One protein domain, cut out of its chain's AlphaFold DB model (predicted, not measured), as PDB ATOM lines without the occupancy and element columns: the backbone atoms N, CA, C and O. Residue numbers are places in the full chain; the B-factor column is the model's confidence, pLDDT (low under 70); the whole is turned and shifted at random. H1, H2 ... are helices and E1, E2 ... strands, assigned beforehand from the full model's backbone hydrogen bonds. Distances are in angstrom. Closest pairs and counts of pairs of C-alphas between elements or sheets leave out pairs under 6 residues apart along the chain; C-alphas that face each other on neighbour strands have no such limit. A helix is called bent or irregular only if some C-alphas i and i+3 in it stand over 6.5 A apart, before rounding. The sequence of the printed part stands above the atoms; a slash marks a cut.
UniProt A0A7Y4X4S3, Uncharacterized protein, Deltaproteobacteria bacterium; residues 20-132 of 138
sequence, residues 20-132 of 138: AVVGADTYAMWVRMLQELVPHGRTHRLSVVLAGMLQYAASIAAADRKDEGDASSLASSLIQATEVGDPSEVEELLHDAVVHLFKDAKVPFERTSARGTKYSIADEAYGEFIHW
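This is residues 20 to 132 of the 138 residues of an uncharacterized protein of Deltaproteobacteria bacterium (UniProt A0A7Y4X4S3). Two long helices, H1 and H2, run nearly side by side in opposite directions, and a sharply kinked helix, H4, lies across from H2, with the shorter helices H3 and H5 bridging H2 and H4 and the last turns of H4 reaching H1. A small strand hairpin, E1 and E2, makes one end of the long axis, and the loop of residues 64 to 73 makes the other. The printed part has 113 residues, with five named helices and two named strands in the order H1 H2 H3 H4 E1 E2 H5; the sheet, E1 - E2, is antiparallel, and the class is mostly helix. It is compact, with a radius of gyration of the C-alphas of 14.1 A, yet elongated, spanning 50 by 31 by 21 A.

Look first at the strands: E1 is residues 110 to 112, 7.2 A long, and E2 is residues 118 to 120, 7.0 A. H5 follows at once, residues 121 to 130, 14.7 A, ending at C-alpha 130 at (135.978, 202.382, 208.236). Find C-alpha 43 at (139.328, 207.083, 192.417); from there H2 runs 29.9 A to residue 63. H1, residues 24 to 37, begins at C-alpha 24 at (144.444, 181.954, 195.258) and is 19.9 A long. H3, residues 74 to 81, measures 10.2 A, and H4, residues 87 to 105, measures 23.1 A. H4 has a kink of 68 degrees near residue 94 and is irregular: C-alphas 93 and 96 are 7.9 A apart.

Begin at the hairpin of E1 and E2, antiparallel at 146 degrees, where N 111 and O 119 are within hydrogen-bond range at 2.8 A. H5 touches H2 at a steep tilt of 52 degrees, the same way; their closest C-alphas are Ser 47 and Ala 125, 4.1 A. H5 also touches H4, closest at the C-alphas of Pro 87 and Tyr 126, 5.0 A. H4 is the hub, touching three helices. With residues 89 to 97 alone it touches H3, its partner in a helical hairpin; the closest C-alphas are Ala 81 and Val 90, 5.3 A. With residues 101 to 105 alone it touches H1, about perpendicular at 87 degrees, with C-alphas Val 31 and Ala 105 closest at 4.7 A. H3 touches residues 54 to 62 of H2 alone, closest at the C-alphas of Ala 58 and Leu 78, 4.9 A. H1 and H2 are close but not clearly touching, at a shallow tilt of 8 degrees, opposite ways; their closest C-alphas, Leu 37 and Leu 46, are 7.6 A apart. H2 and H4 are apart. Every O i to N i+4 pair is within hydrogen-bond range in H1 and H3; the counts are 16 of 17 in H2, 13 of 15 in H4 and 5 of 6 in H5.

The two C-alphas farthest apart, Asp 67 and Arg 115, are 50.2 A apart. The printed part has no cut and no long link; the link from H2 to H3 is short, and the others are tight. The mean pLDDT of the printed part is 92.9, and residues 66 to 71 are under 70.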
ATOM      1  N   ALA A  20     147.002 184.646 201.042       91.62
ATOM      2  CA  ALA A  20     147.038 183.787 202.224       91.62
ATOM      3  C   ALA A  20     145.763 183.851 203.088       91.62
ATOM      4  O   ALA A  20     145.582 183.001 203.954       91.62
ATOM      5  N   VAL A  21     144.909 184.860 202.880       94.38
ATOM      6  CA  VAL A  21     143.639 185.043 203.595       94.38
ATOM      7  C   VAL A  21     142.461 184.643 202.712       94.38
ATOM      8  O   VAL A  21     141.609 183.879 203.141       94.38
ATOM      9  N   VAL A  22     142.395 185.149 201.477       95.75
ATOM     10  CA  VAL A  22     141.208 184.990 200.613       95.75
ATOM     11  C   VAL A  22     141.287 183.810 199.644       95.75
ATOM     12  O   VAL A  22     140.310 183.513 198.951       95.75
ATOM     13  N   GLY A  23     142.443 183.151 199.581       95.62
ATOM     14  CA  GLY A  23     142.736 182.063 198.661       95.62
ATOM     15  C   GLY A  23     143.095 182.526 197.245       95.62
ATOM     16  O   GLY A  23     142.692 183.597 196.774       95.62
ATOM     17  N   ALA A  24     143.814 181.651 196.541       96.38
ATOM     18  CA  ALA A  24     144.444 181.954 195.258       96.38
ATOM     19  C   ALA A  24     143.455 182.356 194.158       96.38
ATOM     20  O   ALA A  24     143.711 183.305 193.414       96.38
ATOM     21  N   ASP A  25     142.310 181.678 194.063       97.94
ATOM     22  CA  ASP A  25     141.323 181.946 193.012       97.94
ATOM     23  C   ASP A  25     140.684 183.335 193.168       97.94
ATOM     24  O   ASP A  25     140.572 184.090 192.194       97.94
ATOM     25  N   THR A  26     140.318 183.702 194.401       98.31
ATOM     26  CA  THR A  26     139.768 185.023 194.734       98.31
ATOM     27  C   THR A  26     140.809 186.108 194.490       98.31
ATOM     28  O   THR A  26     140.528 187.100 193.813       98.31
ATOM     29  N   TYR A  27     142.036 185.902 194.974       98.31
ATOM     30  CA  TYR A  27     143.125 186.855 194.795       98.31
ATOM     31  C   TYR A  27     143.430 187.100 193.309       98.31
ATOM     32  O   TYR A  27     143.495 188.246 192.858       98.31
ATOM     33  N   ALA A  28     143.512 186.037 192.503       98.31
ATOM     34  CA  ALA A  28     143.710 186.136 191.059       98.31
ATOM     35  C   ALA A  28     142.551 186.853 190.344       98.31
ATOM     36  O   ALA A  28     142.745 187.489 189.302       98.31
ATOM     37  N   MET A  29     141.324 186.754 190.859       98.50
ATOM     38  CA  MET A  29     140.193 187.533 190.359       98.50
ATOM     39  C   MET A  29     140.359 189.022 190.670       98.50
ATOM     40  O   MET A  29     140.198 189.838 189.765       98.50
ATOM     41  N   TRP A  30     140.741 189.382 191.897       98.50
ATOM     42  CA  TRP A  30     140.974 190.778 192.284       98.50
ATOM     43  C   TRP A  30     142.079 191.431 191.460       98.50
ATOM     44  O   TRP A  30     141.884 192.529 190.946       98.50
ATOM     45  N   VAL A  31     143.195 190.729 191.248       98.50
ATOM     46  CA  VAL A  31     144.292 191.187 190.382       98.50
ATOM     47  C   VAL A  31     143.784 191.514 188.973       98.50
ATOM     48  O   VAL A  31     144.068 192.596 188.455       98.50
ATOM     49  N   ARG A  32     142.975 190.629 188.370       98.50
ATOM     50  CA  ARG A  32     142.367 190.858 187.045       98.50
ATOM     51  C   ARG A  32     141.379 192.022 187.050       98.50
ATOM     52  O   ARG A  32     141.395 192.843 186.140       98.50
ATOM     53  N   MET A  33     140.542 192.132 188.080       98.12
ATOM     54  CA  MET A  33     139.611 193.254 188.207       98.12
ATOM     55  C   MET A  33     140.352 194.589 188.287       98.12
ATOM     56  O   MET A  33     139.974 195.536 187.604       98.12
ATOM     57  N   LEU A  34     141.421 194.675 189.080       98.12
ATOM     58  CA  LEU A  34     142.209 195.900 189.194       98.12
ATOM     59  C   LEU A  34     142.924 196.243 187.882       98.12
ATOM     60  O   LEU A  34     142.938 197.413 187.503       98.12
ATOM     61  N   GLN A  35     143.450 195.249 187.161       97.75
ATOM     62  CA  GLN A  35     144.043 195.445 185.830       97.75
ATOM     63  C   GLN A  35     143.078 196.120 184.852       97.75
ATOM     64  O   GLN A  35     143.474 197.054 184.157       97.75
ATOM     65  N   GLU A  36     141.816 195.692 184.836       97.69
ATOM     66  CA  GLU A  36     140.801 196.228 183.924       97.69
ATOM     67  C   GLU A  36     140.222 197.570 184.399       97.69
ATOM     68  O   GLU A  36     139.993 198.487 183.608       97.69
ATOM     69  N   LEU A  37     139.975 197.718 185.704       96.69
ATOM     70  CA  LEU A  37     139.237 198.864 186.241       96.69
ATOM     71  C   LEU A  37     140.131 200.073 186.540       96.69
ATOM     72  O   LEU A  37     139.707 201.216 186.342       96.69
ATOM     73  N   VAL A  38     141.357 199.867 187.030       96.88
ATOM     74  CA  VAL A  38     142.213 200.958 187.526       96.88
ATOM     75  C   VAL A  38     142.649 201.946 186.437       96.88
ATOM     76  O   VAL A  38     142.612 203.144 186.724       96.88
ATOM     77  N   PRO A  39     143.016 201.550 185.202       95.00
ATOM     78  CA  PRO A  39     143.496 202.502 184.193       95.00
ATOM     79  C   PRO A  39     142.495 203.606 183.821       95.00
ATOM     80  O   PRO A  39     142.896 204.705 183.434       95.00
ATOM     81  N   HIS A  40     141.192 203.337 183.946       91.75
ATOM     82  CA  HIS A  40     140.130 204.242 183.487       91.75
ATOM     83  C   HIS A  40     139.119 204.616 184.579       91.75
ATOM     84  O   HIS A  40     138.339 205.556 184.413       91.75
ATOM     85  N   GLY A  41     139.119 203.906 185.710       93.12
ATOM     86  CA  GLY A  41     138.197 204.141 186.813       93.12
ATOM     87  C   GLY A  41     138.492 205.438 187.567       93.12
ATOM     88  O   GLY A  41     139.641 205.866 187.701       93.12
ATOM     89  N   ARG A  42     137.443 206.076 188.093       94.00
ATOM     90  CA  ARG A  42     137.569 207.235 188.994       94.00
ATOM     91  C   ARG A  42     137.926 206.761 190.402       94.00
ATOM     92  O   ARG A  42     137.368 205.763 190.844       94.00
ATOM     93  N   THR A  43     138.797 207.490 191.101       94.31
ATOM     94  CA  THR A  43     139.328 207.083 192.417       94.31
ATOM     95  C   THR A  43     138.222 206.800 193.425       94.31
ATOM     96  O   THR A  43     138.133 205.656 193.834       94.31
ATOM     97  N   HIS A  44     137.279 207.726 193.632       93.19
ATOM     98  CA  HIS A  44     136.125 207.519 194.525       93.19
ATOM     99  C   HIS A  44     135.236 206.300 194.209       93.19
ATOM    100  O   HIS A  44     134.400 205.918 195.014       93.19
ATOM    101  N   ARG A  45     135.317 205.720 193.000       95.38
ATOM    102  CA  ARG A  45     134.602 204.470 192.672       95.38
ATOM    103  C   ARG A  45     135.466 203.253 192.957       95.38
ATOM    104  O   ARG A  45     134.964 202.227 193.394       95.38
ATOM    105  N   LEU A  46     136.756 203.363 192.655       97.38
ATOM    106  CA  LEU A  46     137.733 202.307 192.890       97.38
ATOM    107  C   LEU A  46     138.033 202.142 194.385       97.38
ATOM    108  O   LEU A  46     138.290 201.022 194.812       97.38
ATOM    109  N   SER A  47     137.960 203.221 195.166       97.00
ATOM    110  CA  SER A  47     138.132 203.209 196.618       97.00
ATOM    111  C   SER A  47     137.087 202.324 197.290       97.00
ATOM    112  O   SER A  47     137.451 201.442 198.054       97.00
ATOM    113  N   VAL A  48     135.811 202.466 196.916       96.50
ATOM    114  CA  VAL A  48     134.710 201.632 197.427       96.50
ATOM    115  C   VAL A  48     134.899 200.159 197.054       96.50
ATOM    116  O   VAL A  48     134.673 199.273 197.874       96.50
ATOM    117  N   VAL A  49     135.357 199.875 195.828       97.62
ATOM    118  CA  VAL A  49     135.662 198.497 195.401       97.62
ATOM    119  C   VAL A  49     136.788 197.904 196.248       97.62
ATOM    120  O   VAL A  49     136.660 196.779 196.728       97.62
ATOM    121  N   LEU A  50     137.873 198.653 196.452       98.19
ATOM    122  CA  LEU A  50     139.000 198.214 197.271       98.19
ATOM    123  C   LEU A  50     138.593 198.037 198.741       98.19
ATOM    124  O   LEU A  50     138.932 197.019 199.333       98.19
ATOM    125  N   ALA A  51     137.818 198.961 199.305       97.94
ATOM    126  CA  ALA A  51     137.263 198.842 200.651       97.94
ATOM    127  C   ALA A  51     136.404 197.578 200.797       97.94
ATOM    128  O   ALA A  51     136.584 196.826 201.749       97.94
ATOM    129  N   GLY A  52     135.557 197.274 199.809       98.00
ATOM    130  CA  GLY A  52     134.769 196.041 199.788       98.00
ATOM    131  C   GLY A  52     135.624 194.772 199.720       98.00
ATOM    132  O   GLY A  52     135.319 193.791 200.394       98.00
ATOM    133  N   MET A  53     136.727 194.787 198.963       98.38
ATOM    134  CA  MET A  53     137.706 193.689 198.965       98.38
ATOM    135  C   MET A  53     138.342 193.516 200.353       98.38
ATOM    136  O   MET A  53     138.430 192.398 200.855       98.38
ATOM    137  N   LEU A  54     138.742 194.610 201.007       98.19
ATOM    138  CA  LEU A  54     139.319 194.562 202.352       98.19
ATOM    139  C   LEU A  54     138.306 194.069 203.396       98.19
ATOM    140  O   LEU A  54     138.660 193.235 204.225       98.19
ATOM    141  N   GLN A  55     137.044 194.501 203.314       97.75
ATOM    142  CA  GLN A  55     135.964 194.024 204.187       97.75
ATOM    143  C   GLN A  55     135.687 192.532 203.987       97.75
ATOM    144  O   GLN A  55     135.542 191.781 204.952       97.75
ATOM    145  N   TYR A  56     135.691 192.069 202.735       97.81
ATOM    146  CA  TYR A  56     135.611 190.642 202.439       97.81
ATOM    147  C   TYR A  56     136.773 189.872 203.084       97.81
ATOM    148  O   TYR A  56     136.543 188.878 203.768       97.81
ATOM    149  N   ALA A  57     138.014 190.346 202.932       97.31
ATOM    150  CA  ALA A  57     139.176 189.701 203.541       97.31
ATOM    151  C   ALA A  57     139.096 189.675 205.076       97.31
ATOM    152  O   ALA A  57     139.420 188.653 205.680       97.31
ATOM    153  N   ALA A  58     138.635 190.758 205.706       95.94
ATOM    154  CA  ALA A  58     138.431 190.822 207.152       95.94
ATOM    155  C   ALA A  58     137.359 189.834 207.629       95.94
ATOM    156  O   ALA A  58     137.557 189.151 208.633       95.94
ATOM    157  N   SER A  59     136.265 189.684 206.876       95.56
ATOM    158  CA  SER A  59     135.225 188.694 207.163       95.56
ATOM    159  C   SER A  59     135.754 187.257 207.099       95.56
ATOM    160  O   SER A  59     135.482 186.470 208.006       95.56
ATOM    161  N   ILE A  60     136.552 186.927 206.078       95.38
ATOM    162  CA  ILE A  60     137.185 185.604 205.954       95.38
ATOM    163  C   ILE A  60     138.175 185.373 207.103       95.38
ATOM    164  O   ILE A  60     138.106 184.346 207.773       95.38
ATOM    165  N   ALA A  61     139.024 186.360 207.405       93.31
ATOM    166  CA  ALA A  61     139.962 186.296 208.526       93.31
ATOM    167  C   ALA A  61     139.259 186.074 209.876       93.31
ATOM    168  O   ALA A  61     139.746 185.306 210.707       93.31
ATOM    169  N   ALA A  62     138.117 186.726 210.105       91.75
ATOM    170  CA  ALA A  62     137.325 186.554 211.318       91.75
ATOM    171  C   ALA A  62     136.679 185.159 211.404       91.75
ATOM    172  O   ALA A  62     136.657 184.569 212.486       91.75
ATOM    173  N   ALA A  63     136.188 184.621 210.283       89.75
ATOM    174  CA  ALA A  63     135.573 183.293 210.219       89.75
ATOM    175  C   ALA A  63     136.589 182.155 210.422       89.75
ATOM    176  O   ALA A  63     136.271 181.148 211.056       89.75
ATOM    177  N   ASP A  64     137.819 182.338 209.942       82.94
ATOM    178  CA  ASP A  64     138.897 181.350 210.022       82.94
ATOM    179  C   ASP A  64     139.723 181.431 211.318       82.94
ATOM    180  O   ASP A  64     140.768 180.782 211.417       82.94
ATOM    181  N   ARG A  65     139.262 182.166 212.348       71.81
ATOM    182  CA  ARG A  65     139.883 182.195 213.688       71.81
ATOM    183  C   ARG A  65     139.821 180.817 214.366       71.81
ATOM    184  O   ARG A  65     139.004 180.554 215.244       71.81
ATOM    185  N   LYS A  66     140.733 179.936 213.974       57.81
ATOM    186  CA  LYS A  66     141.109 178.720 214.691       57.81
ATOM    187  C   LYS A  66     142.285 179.057 215.603       57.81
ATOM    188  O   LYS A  66     143.416 178.903 215.171       57.81
ATOM    189  N   ASP A  67     141.977 179.518 216.816       50.34
ATOM    190  CA  ASP A  67     142.892 179.758 217.946       50.34
ATOM    191  C   ASP A  67     144.074 180.722 217.723       50.34
ATOM    192  O   ASP A  67     144.751 180.685 216.707       50.34
ATOM    193  N   GLU A  68     144.303 181.593 218.718       51.81
ATOM    194  CA  GLU A  68     145.504 182.415 219.000       51.81
ATOM    195  C   GLU A  68     146.585 182.479 217.895       51.81
ATOM    196  O   GLU A  68     147.740 182.092 218.081       51.81
ATOM    197  N   GLY A  69     146.209 182.974 216.715       56.12
ATOM    198  CA  GLY A  69     147.136 183.178 215.611       56.12
ATOM    199  C   GLY A  69     148.136 184.285 215.936       56.12
ATOM    200  O   GLY A  69     147.851 185.182 216.731       56.12
ATOM    201  N   ASP A  70     149.304 184.240 215.291       66.25
ATOM    202  CA  ASP A  70     150.343 185.266 215.403       66.25
ATOM    203  C   ASP A  70     149.729 186.675 215.295       66.25
ATOM    204  O   ASP A  70     149.112 187.035 214.283       66.25
ATOM    205  N   ALA A  71     149.885 187.475 216.355       66.81
ATOM    206  CA  ALA A  71     149.386 188.847 216.423       66.81
ATOM    207  C   ALA A  71     149.930 189.723 215.278       66.81
ATOM    208  O   ALA A  71     149.315 190.725 214.924       66.81
ATOM    209  N   SER A  72     151.050 189.329 214.659       75.38
ATOM    210  CA  SER A  72     151.646 190.014 213.510       75.38
ATOM    211  C   SER A  72     151.109 189.565 212.138       75.38
ATOM    212  O   SER A  72     151.465 190.151 211.105       75.38
ATOM    213  N   SER A  73     150.230 188.557 212.094       89.31
ATOM    214  CA  SER A  73     149.652 188.049 210.845       89.31
ATOM    215  C   SER A  73     148.757 189.081 210.146       89.31
ATOM    216  O   SER A  73     148.184 189.974 210.772       89.31
ATOM    217  N   LEU A  74     148.616 188.964 208.818       93.19
ATOM    218  CA  LEU A  74     147.709 189.833 208.056       93.19
ATOM    219  C   LEU A  74     146.247 189.636 208.466       93.19
ATOM    220  O   LEU A  74     145.507 190.610 208.517       93.19
ATOM    221  N   ALA A  75     145.852 188.406 208.802       92.88
ATOM    222  CA  ALA A  75     144.517 188.112 209.315       92.88
ATOM    223  C   ALA A  75     144.232 188.894 210.608       92.88
ATOM    224  O   ALA A  75     143.195 189.548 210.713       92.88
ATOM    225  N   SER A  76     145.180 188.912 211.553       91.81
ATOM    226  CA  SER A  76     145.071 189.712 212.779       91.81
ATOM    227  C   SER A  76     144.961 191.208 212.476       91.81
ATOM    228  O   SER A  76     144.089 191.873 213.030       91.81
ATOM    229  N   SER A  77     145.778 191.733 211.553       95.19
ATOM    230  CA  SER A  77     145.703 193.145 211.146       95.19
ATOM    231  C   SER A  77     144.392 193.510 210.449       95.19
ATOM    232  O   SER A  77     143.890 194.602 210.678       95.19
ATOM    233  N   LEU A  78     143.826 192.621 209.628       95.25
ATOM    234  CA  LEU A  78     142.528 192.836 208.980       95.25
ATOM    235  C   LEU A  78     141.399 192.933 210.005       95.25
ATOM    236  O   LEU A  78     140.574 193.831 209.908       95.25
ATOM    237  N   ILE A  79     141.391 192.045 211.001       93.88
ATOM    238  CA  ILE A  79     140.395 192.079 212.077       93.88
ATOM    239  C   ILE A  79     140.561 193.354 212.903       93.88
ATOM    240  O   ILE A  79     139.594 194.080 213.100       93.88
ATOM    241  N   GLN A  80     141.791 193.674 213.315       94.38
ATOM    242  CA  GLN A  80     142.069 194.898 214.064       94.38
ATOM    243  C   GLN A  80     141.654 196.152 213.283       94.38
ATOM    244  O   GLN A  80     141.093 197.075 213.861       94.38
ATOM    245  N   ALA A  81     141.876 196.179 211.966       95.62
ATOM    246  CA  ALA A  81     141.496 197.312 211.136       95.62
ATOM    247  C   ALA A  81     139.977 197.573 211.154       95.62
ATOM    248  O   ALA A  81     139.569 198.718 211.005       95.62
ATOM    249  N   THR A  82     139.135 196.556 211.367       94.06
ATOM    250  CA  THR A  82     137.675 196.763 211.482       94.06
ATOM    251  C   THR A  82     137.245 197.448 212.782       94.06
ATOM    252  O   THR A  82     136.106 197.891 212.884       94.06
ATOM    253  N   GLU A  83     138.134 197.530 213.772       92.81
ATOM    254  CA  GLU A  83     137.846 198.102 215.092       92.81
ATOM    255  C   GLU A  83     138.360 199.542 215.238       92.81
ATOM    256  O   GLU A  83     137.990 200.233 216.190       92.81
ATOM    257  N   VAL A  84     139.215 200.005 214.318       93.25
ATOM    258  CA  VAL A  84     139.772 201.364 214.358       93.25
ATOM    259  C   VAL A  84     138.853 202.364 213.654       93.25
ATOM    260  O   VAL A  84     138.127 202.023 212.723       93.25
ATOM    261  N   GLY A  85     138.902 203.622 214.099       91.06
ATOM    262  CA  GLY A  85     138.092 204.718 213.551       91.06
ATOM    263  C   GLY A  85     138.879 205.767 212.758       91.06
ATOM    264  O   GLY A  85     138.284 206.737 212.300       91.06
ATOM    265  N   ASP A  86     140.199 205.611 212.620       94.25
ATOM    266  CA  ASP A  86     141.071 206.534 211.883       94.25
ATOM    267  C   ASP A  86     141.634 205.835 210.629       94.25
ATOM    268  O   ASP A  86     142.268 204.780 210.751       94.25
ATOM    269  N   PRO A  87     141.467 206.409 209.418       94.88
ATOM    270  CA  PRO A  87     142.067 205.870 208.196       94.88
ATOM    271  C   PRO A  87     143.587 205.677 208.281       94.88
ATOM    272  O   PRO A  87     144.125 204.767 207.652       94.88
ATOM    273  N   SER A  88     144.283 206.496 209.073       96.00
ATOM    274  CA  SER A  88     145.735 206.411 209.271       96.00
ATOM    275  C   SER A  88     146.132 205.122 210.000       96.00
ATOM    276  O   SER A  88     147.150 204.513 209.678       96.00
ATOM    277  N   GLU A  89     145.312 204.657 210.946       96.25
ATOM    278  CA  GLU A  89     145.543 203.385 211.641       96.25
ATOM    279  C   GLU A  89     145.307 202.192 210.704       96.25
ATOM    280  O   GLU A  89     146.071 201.223 210.711       96.25
ATOM    281  N   VAL A  90     144.298 202.277 209.829       96.88
ATOM    282  CA  VAL A  90     144.073 201.272 208.776       96.88
ATOM    283  C   VAL A  90     145.260 201.215 207.816       96.88
ATOM    284  O   VAL A  90     145.705 200.124 207.447       96.88
ATOM    285  N   GLU A  91     145.810 202.370 207.438       96.62
ATOM    286  CA  GLU A  91     147.007 202.455 206.606       96.62
ATOM    287  C   GLU A  91     148.189 201.721 207.262       96.62
ATOM    288  O   GLU A  91     148.798 200.848 206.640       96.62
ATOM    289  N   GLU A  92     148.487 201.989 208.534       95.88
ATOM    290  CA  GLU A  92     149.575 201.312 209.257       95.88
ATOM    291  C   GLU A  92     149.416 199.781 209.287       95.88
ATOM    292  O   GLU A  92     150.402 199.030 209.206       95.88
ATOM    293  N   LEU A  93     148.168 199.315 209.376       95.94
ATOM    294  CA  LEU A  93     147.820 197.903 209.462       95.94
ATOM    295  C   LEU A  93     147.838 197.187 208.112       95.94
ATOM    296  O   LEU A  93     148.241 196.022 208.077       95.94
ATOM    297  N   LEU A  94     147.408 197.833 207.023       96.50
ATOM    298  CA  LEU A  94     147.074 197.155 205.760       96.50
ATOM    299  C   LEU A  94     147.854 197.646 204.533       96.50
ATOM    300  O   LEU A  94     147.862 196.952 203.512       96.50
ATOM    301  N   HIS A  95     148.537 198.793 204.599       96.62
ATOM    302  CA  HIS A  95     149.121 199.423 203.410       96.62
ATOM    303  C   HIS A  95     150.159 198.544 202.702       96.62
ATOM    304  O   HIS A  95     150.212 198.521 201.473       96.62
ATOM    305  N   ASP A  96     150.941 197.745 203.436       95.81
ATOM    306  CA  ASP A  96     151.905 196.824 202.822       95.81
ATOM    307  C   ASP A  96     151.232 195.753 201.947       95.81
ATOM    308  O   ASP A  96     151.752 195.411 200.880       95.81
ATOM    309  N   ALA A  97     150.064 195.262 202.368       96.75
ATOM    310  CA  ALA A  97     149.285 194.277 201.628       96.75
ATOM    311  C   ALA A  97     148.582 194.897 200.411       96.75
ATOM    312  O   ALA A  97     148.569 194.305 199.329       96.75
ATOM    313  N   VAL A  98     148.063 196.120 200.554       97.50
ATOM    314  CA  VAL A  98     147.457 196.871 199.445       97.50
ATOM    315  C   VAL A  98     148.499 197.181 198.370       97.50
ATOM    316  O   VAL A  98     148.269 196.910 197.191       97.50
ATOM    317  N   VAL A  99     149.685 197.658 198.752       97.06
ATOM    318  CA  VAL A  99     150.788 197.901 197.808       97.06
ATOM    319  C   VAL A  99     151.163 196.624 197.057       97.06
ATOM    320  O   VAL A  99     151.381 196.674 195.846       97.06
ATOM    321  N   HIS A 100     151.211 195.478 197.745       97.06
ATOM    322  CA  HIS A 100     151.467 194.187 197.104       97.06
ATOM    323  C   HIS A 100     150.404 193.860 196.048       97.06
ATOM    324  O   HIS A 100     150.752 193.541 194.915       97.06
ATOM    325  N   LEU A 101     149.118 194.007 196.386       97.81
ATOM    326  CA  LEU A 101     148.006 193.754 195.467       97.81
ATOM    327  C   LEU A 101     148.095 194.605 194.191       97.81
ATOM    328  O   LEU A 101     147.969 194.082 193.083       97.81
ATOM    329  N   PHE A 102     148.361 195.907 194.320       97.69
ATOM    330  CA  PHE A 102     148.499 196.791 193.157       97.69
ATOM    331  C   PHE A 102     149.757 196.505 192.335       97.69
ATOM    332  O   PHE A 102     149.732 196.595 191.103       97.69
ATOM    333  N   LYS A 103     150.853 196.120 192.997       97.56
ATOM    334  CA  LYS A 103     152.084 195.692 192.328       97.56
ATOM    335  C   LYS A 103     151.842 194.450 191.470       97.56
ATOM    336  O   LYS A 103     152.272 194.431 190.316       97.56
ATOM    337  N   ASP A 104     151.119 193.466 191.991       97.62
ATOM    338  CA  ASP A 104     150.770 192.242 191.262       97.62
ATOM    339  C   ASP A 104     149.771 192.512 190.134       97.62
ATOM    340  O   ASP A 104     149.908 191.980 189.028       97.62
ATOM    341  N   ALA A 105     148.834 193.436 190.356       97.38
ATOM    342  CA  ALA A 105     147.957 193.960 189.315       97.38
ATOM    343  C   ALA A 105     148.693 194.813 188.268       97.38
ATOM    344  O   ALA A 105     148.135 195.070 187.209       97.38
ATOM    345  N   LYS A 106     149.956 195.200 188.488       97.81
ATOM    346  CA  LYS A 106     150.757 196.031 187.567       97.81
ATOM    347  C   LYS A 106     150.074 197.351 187.198       97.81
ATOM    348  O   LYS A 106     150.246 197.857 186.089       97.81
ATOM    349  N   VAL A 107     149.316 197.919 188.131       96.75
ATOM    350  CA  VAL A 107     148.616 199.196 187.958       96.75
ATOM    351  C   VAL A 107     148.936 200.127 189.128       96.75
ATOM    352  O   VAL A 107     149.051 199.666 190.264       96.75
ATOM    353  N   PRO A 108     149.110 201.438 188.890       95.25
ATOM    354  CA  PRO A 108     149.391 202.382 189.963       95.25
ATOM    355  C   PRO A 108     148.115 202.721 190.744       95.25
ATOM    356  O   PRO A 108     147.066 202.978 190.151       95.25
ATOM    357  N   PHE A 109     148.219 202.787 192.072       93.81
ATOM    358  CA  PHE A 109     147.161 203.340 192.927       93.81
ATOM    359  C   PHE A 109     147.337 204.841 193.196       93.81
ATOM    360  O   PHE A 109     146.346 205.535 193.425       93.81
ATOM    361  N   GLU A 110     148.571 205.351 193.131       94.94
ATOM    362  CA  GLU A 110     148.879 206.779 193.240       94.94
ATOM    363  C   GLU A 110     148.496 207.536 191.965       94.94
ATOM    364  O   GLU A 110     148.702 207.073 190.839       94.94
ATOM    365  N   ARG A 111     147.957 208.742 192.136       92.19
ATOM    366  CA  ARG A 111     147.467 209.600 191.059       92.19
ATOM    367  C   ARG A 111     147.834 211.055 191.304       92.19
ATOM    368  O   ARG A 111     148.135 211.482 192.415       92.19
ATOM    369  N   THR A 112     147.837 211.837 190.229       92.56
ATOM    370  CA  THR A 112     148.112 213.278 190.271       92.56
ATOM    371  C   THR A 112     147.062 214.019 189.456       92.56
ATOM    372  O   THR A 112     146.693 213.596 188.360       92.56
ATOM    373  N   SER A 113     146.510 215.092 190.019       88.25
ATOM    374  CA  SER A 113     145.463 215.880 189.371       88.25
ATOM    375  C   SER A 113     146.070 216.812 188.322       88.25
ATOM    376  O   SER A 113     147.272 217.077 188.335       88.25
ATOM    377  N   ALA A 114     145.239 217.402 187.458       87.94
ATOM    378  CA  ALA A 114     145.692 218.438 186.521       87.94
ATOM    379  C   ALA A 114     146.328 219.659 187.224       87.94
ATOM    380  O   ALA A 114     147.057 220.422 186.600       87.94
ATOM    381  N   ARG A 115     146.057 219.842 188.525       90.56
ATOM    382  CA  ARG A 115     146.626 220.904 189.369       90.56
ATOM    383  C   ARG A 115     147.871 220.453 190.148       90.56
ATOM    384  O   ARG A 115     148.367 221.212 190.970       90.56
ATOM    385  N   GLY A 116     148.356 219.228 189.932       91.06
ATOM    386  CA  GLY A 116     149.522 218.671 190.627       91.06
ATOM    387  C   GLY A 116     149.236 218.100 192.020       91.06
ATOM    388  O   GLY A 116     150.162 217.684 192.707       91.06
ATOM    389  N   THR A 117     147.973 218.054 192.456       91.94
ATOM    390  CA  THR A 117     147.596 217.464 193.750       91.94
ATOM    391  C   THR A 117     147.721 215.946 193.681       91.94
ATOM    392  O   THR A 117     147.125 215.335 192.791       91.94
ATOM    393  N   LYS A 118     148.475 215.346 194.606       92.81
ATOM    394  CA  LYS A 118     148.569 213.890 194.753       92.81
ATOM    395  C   LYS A 118     147.365 213.349 195.518       92.81
ATOM    396  O   LYS A 118     146.903 213.988 196.455       92.81
ATOM    397  N   TYR A 119     146.874 212.201 195.083       91.62
ATOM    398  CA  TYR A 119     145.795 211.447 195.718       91.62
ATOM    399  C   TYR A 119     145.958 209.969 195.355       91.62
ATOM    400  O   TYR A 119     146.701 209.635 194.430       91.62
ATOM    401  N   SER A 120     145.298 209.078 196.081       95.06
ATOM    402  CA  SER A 120     145.570 207.643 196.036       95.06
ATOM    403  C   SER A 120     144.270 206.866 196.181       95.06
ATOM    404  O   SER A 120     143.398 207.238 196.963       95.06
ATOM    405  N   ILE A 121     144.132 205.785 195.408       97.25
ATOM    406  CA  ILE A 121     143.001 204.859 195.559       97.25
ATOM    407  C   ILE A 121     143.038 204.206 196.944       97.25
ATOM    408  O   ILE A 121     141.983 204.001 197.533       97.25
ATOM    409  N   ALA A 122     144.233 203.892 197.453       96.81
ATOM    410  CA  ALA A 122     144.402 203.240 198.745       96.81
ATOM    411  C   ALA A 122     143.949 204.150 199.896       96.81
ATOM    412  O   ALA A 122     143.150 203.727 200.721       96.81
ATOM    413  N   ASP A 123     144.385 205.410 199.889       95.12
ATOM    414  CA  ASP A 123     144.097 206.363 200.966       95.12
ATOM    415  C   ASP A 123     142.589 206.657 201.040       95.12
ATOM    416  O   ASP A 123     142.005 206.645 202.121       95.12
ATOM    417  N   GLU A 124     141.936 206.852 199.884       96.25
ATOM    418  CA  GLU A 124     140.473 206.989 199.825       96.25
ATOM    419  C   GLU A 124     139.779 205.701 200.306       96.25
ATOM    420  O   GLU A 124     138.788 205.773 201.029       96.25
ATOM    421  N   ALA A 125     140.299 204.518 199.960       97.75
ATOM    422  CA  ALA A 125     139.703 203.245 200.364       97.75
ATOM    423  C   ALA A 125     139.760 202.989 201.872       97.75
ATOM    424  O   ALA A 125     138.870 202.323 202.386       97.75
ATOM    425  N   TYR A 126     140.762 203.497 202.593       97.81
ATOM    426  CA  TYR A 126     140.815 203.348 204.052       97.81
ATOM    427  C   TYR A 126     139.686 204.112 204.743       97.81
ATOM    428  O   TYR A 126     139.092 203.593 205.684       97.81
ATOM    429  N   GLY A 127     139.329 205.292 204.225       95.38
ATOM    430  CA  GLY A 127     138.137 206.020 204.663       95.38
ATOM    431  C   GLY A 127     136.851 205.243 204.372       95.38
ATOM    432  O   GLY A 127     136.049 205.014 205.270       95.38
ATOM    433  N   GLU A 128     136.683 204.767 203.136       96.25
ATOM    434  CA  GLU A 128     135.515 203.952 202.757       96.25
ATOM    435  C   GLU A 128     135.421 202.644 203.562       96.25
ATOM    436  O   GLU A 128     134.333 202.133 203.820       96.25
ATOM    437  N   PHE A 129     136.561 202.085 203.969       96.69
ATOM    438  CA  PHE A 129     136.629 200.856 204.748       96.69
ATOM    439  C   PHE A 129     136.091 201.042 206.171       96.69
ATOM    440  O   PHE A 129     135.296 200.212 206.611       96.69
ATOM    441  N   ILE A 130     136.473 202.118 206.871       95.12
ATOM    442  CA  ILE A 130     135.978 202.382 208.236       95.12
ATOM    443  C   ILE A 130     134.514 202.832 208.245       95.12
ATOM    444  O   ILE A 130     133.771 202.475 209.152       95.12
ATOM    445  N   HIS A 131     134.078 203.546 207.205       92.75
ATOM    446  CA  HIS A 131     132.706 204.035 207.062       92.75
ATOM    447  C   HIS A 131     131.782 203.026 206.367       92.75
ATOM    448  O   HIS A 131     130.677 203.366 205.957       92.75
ATOM    449  N   TRP A 132     132.212 201.769 206.224       93.00
ATOM    450  CA  TRP A 132     131.498 200.761 205.438       93.00
ATOM    451  C   TRP A 132     130.056 200.512 205.902       93.00
ATOM    452  O   TRP A 132     129.178 200.218 205.089       93.00
TER     453      TRP A 132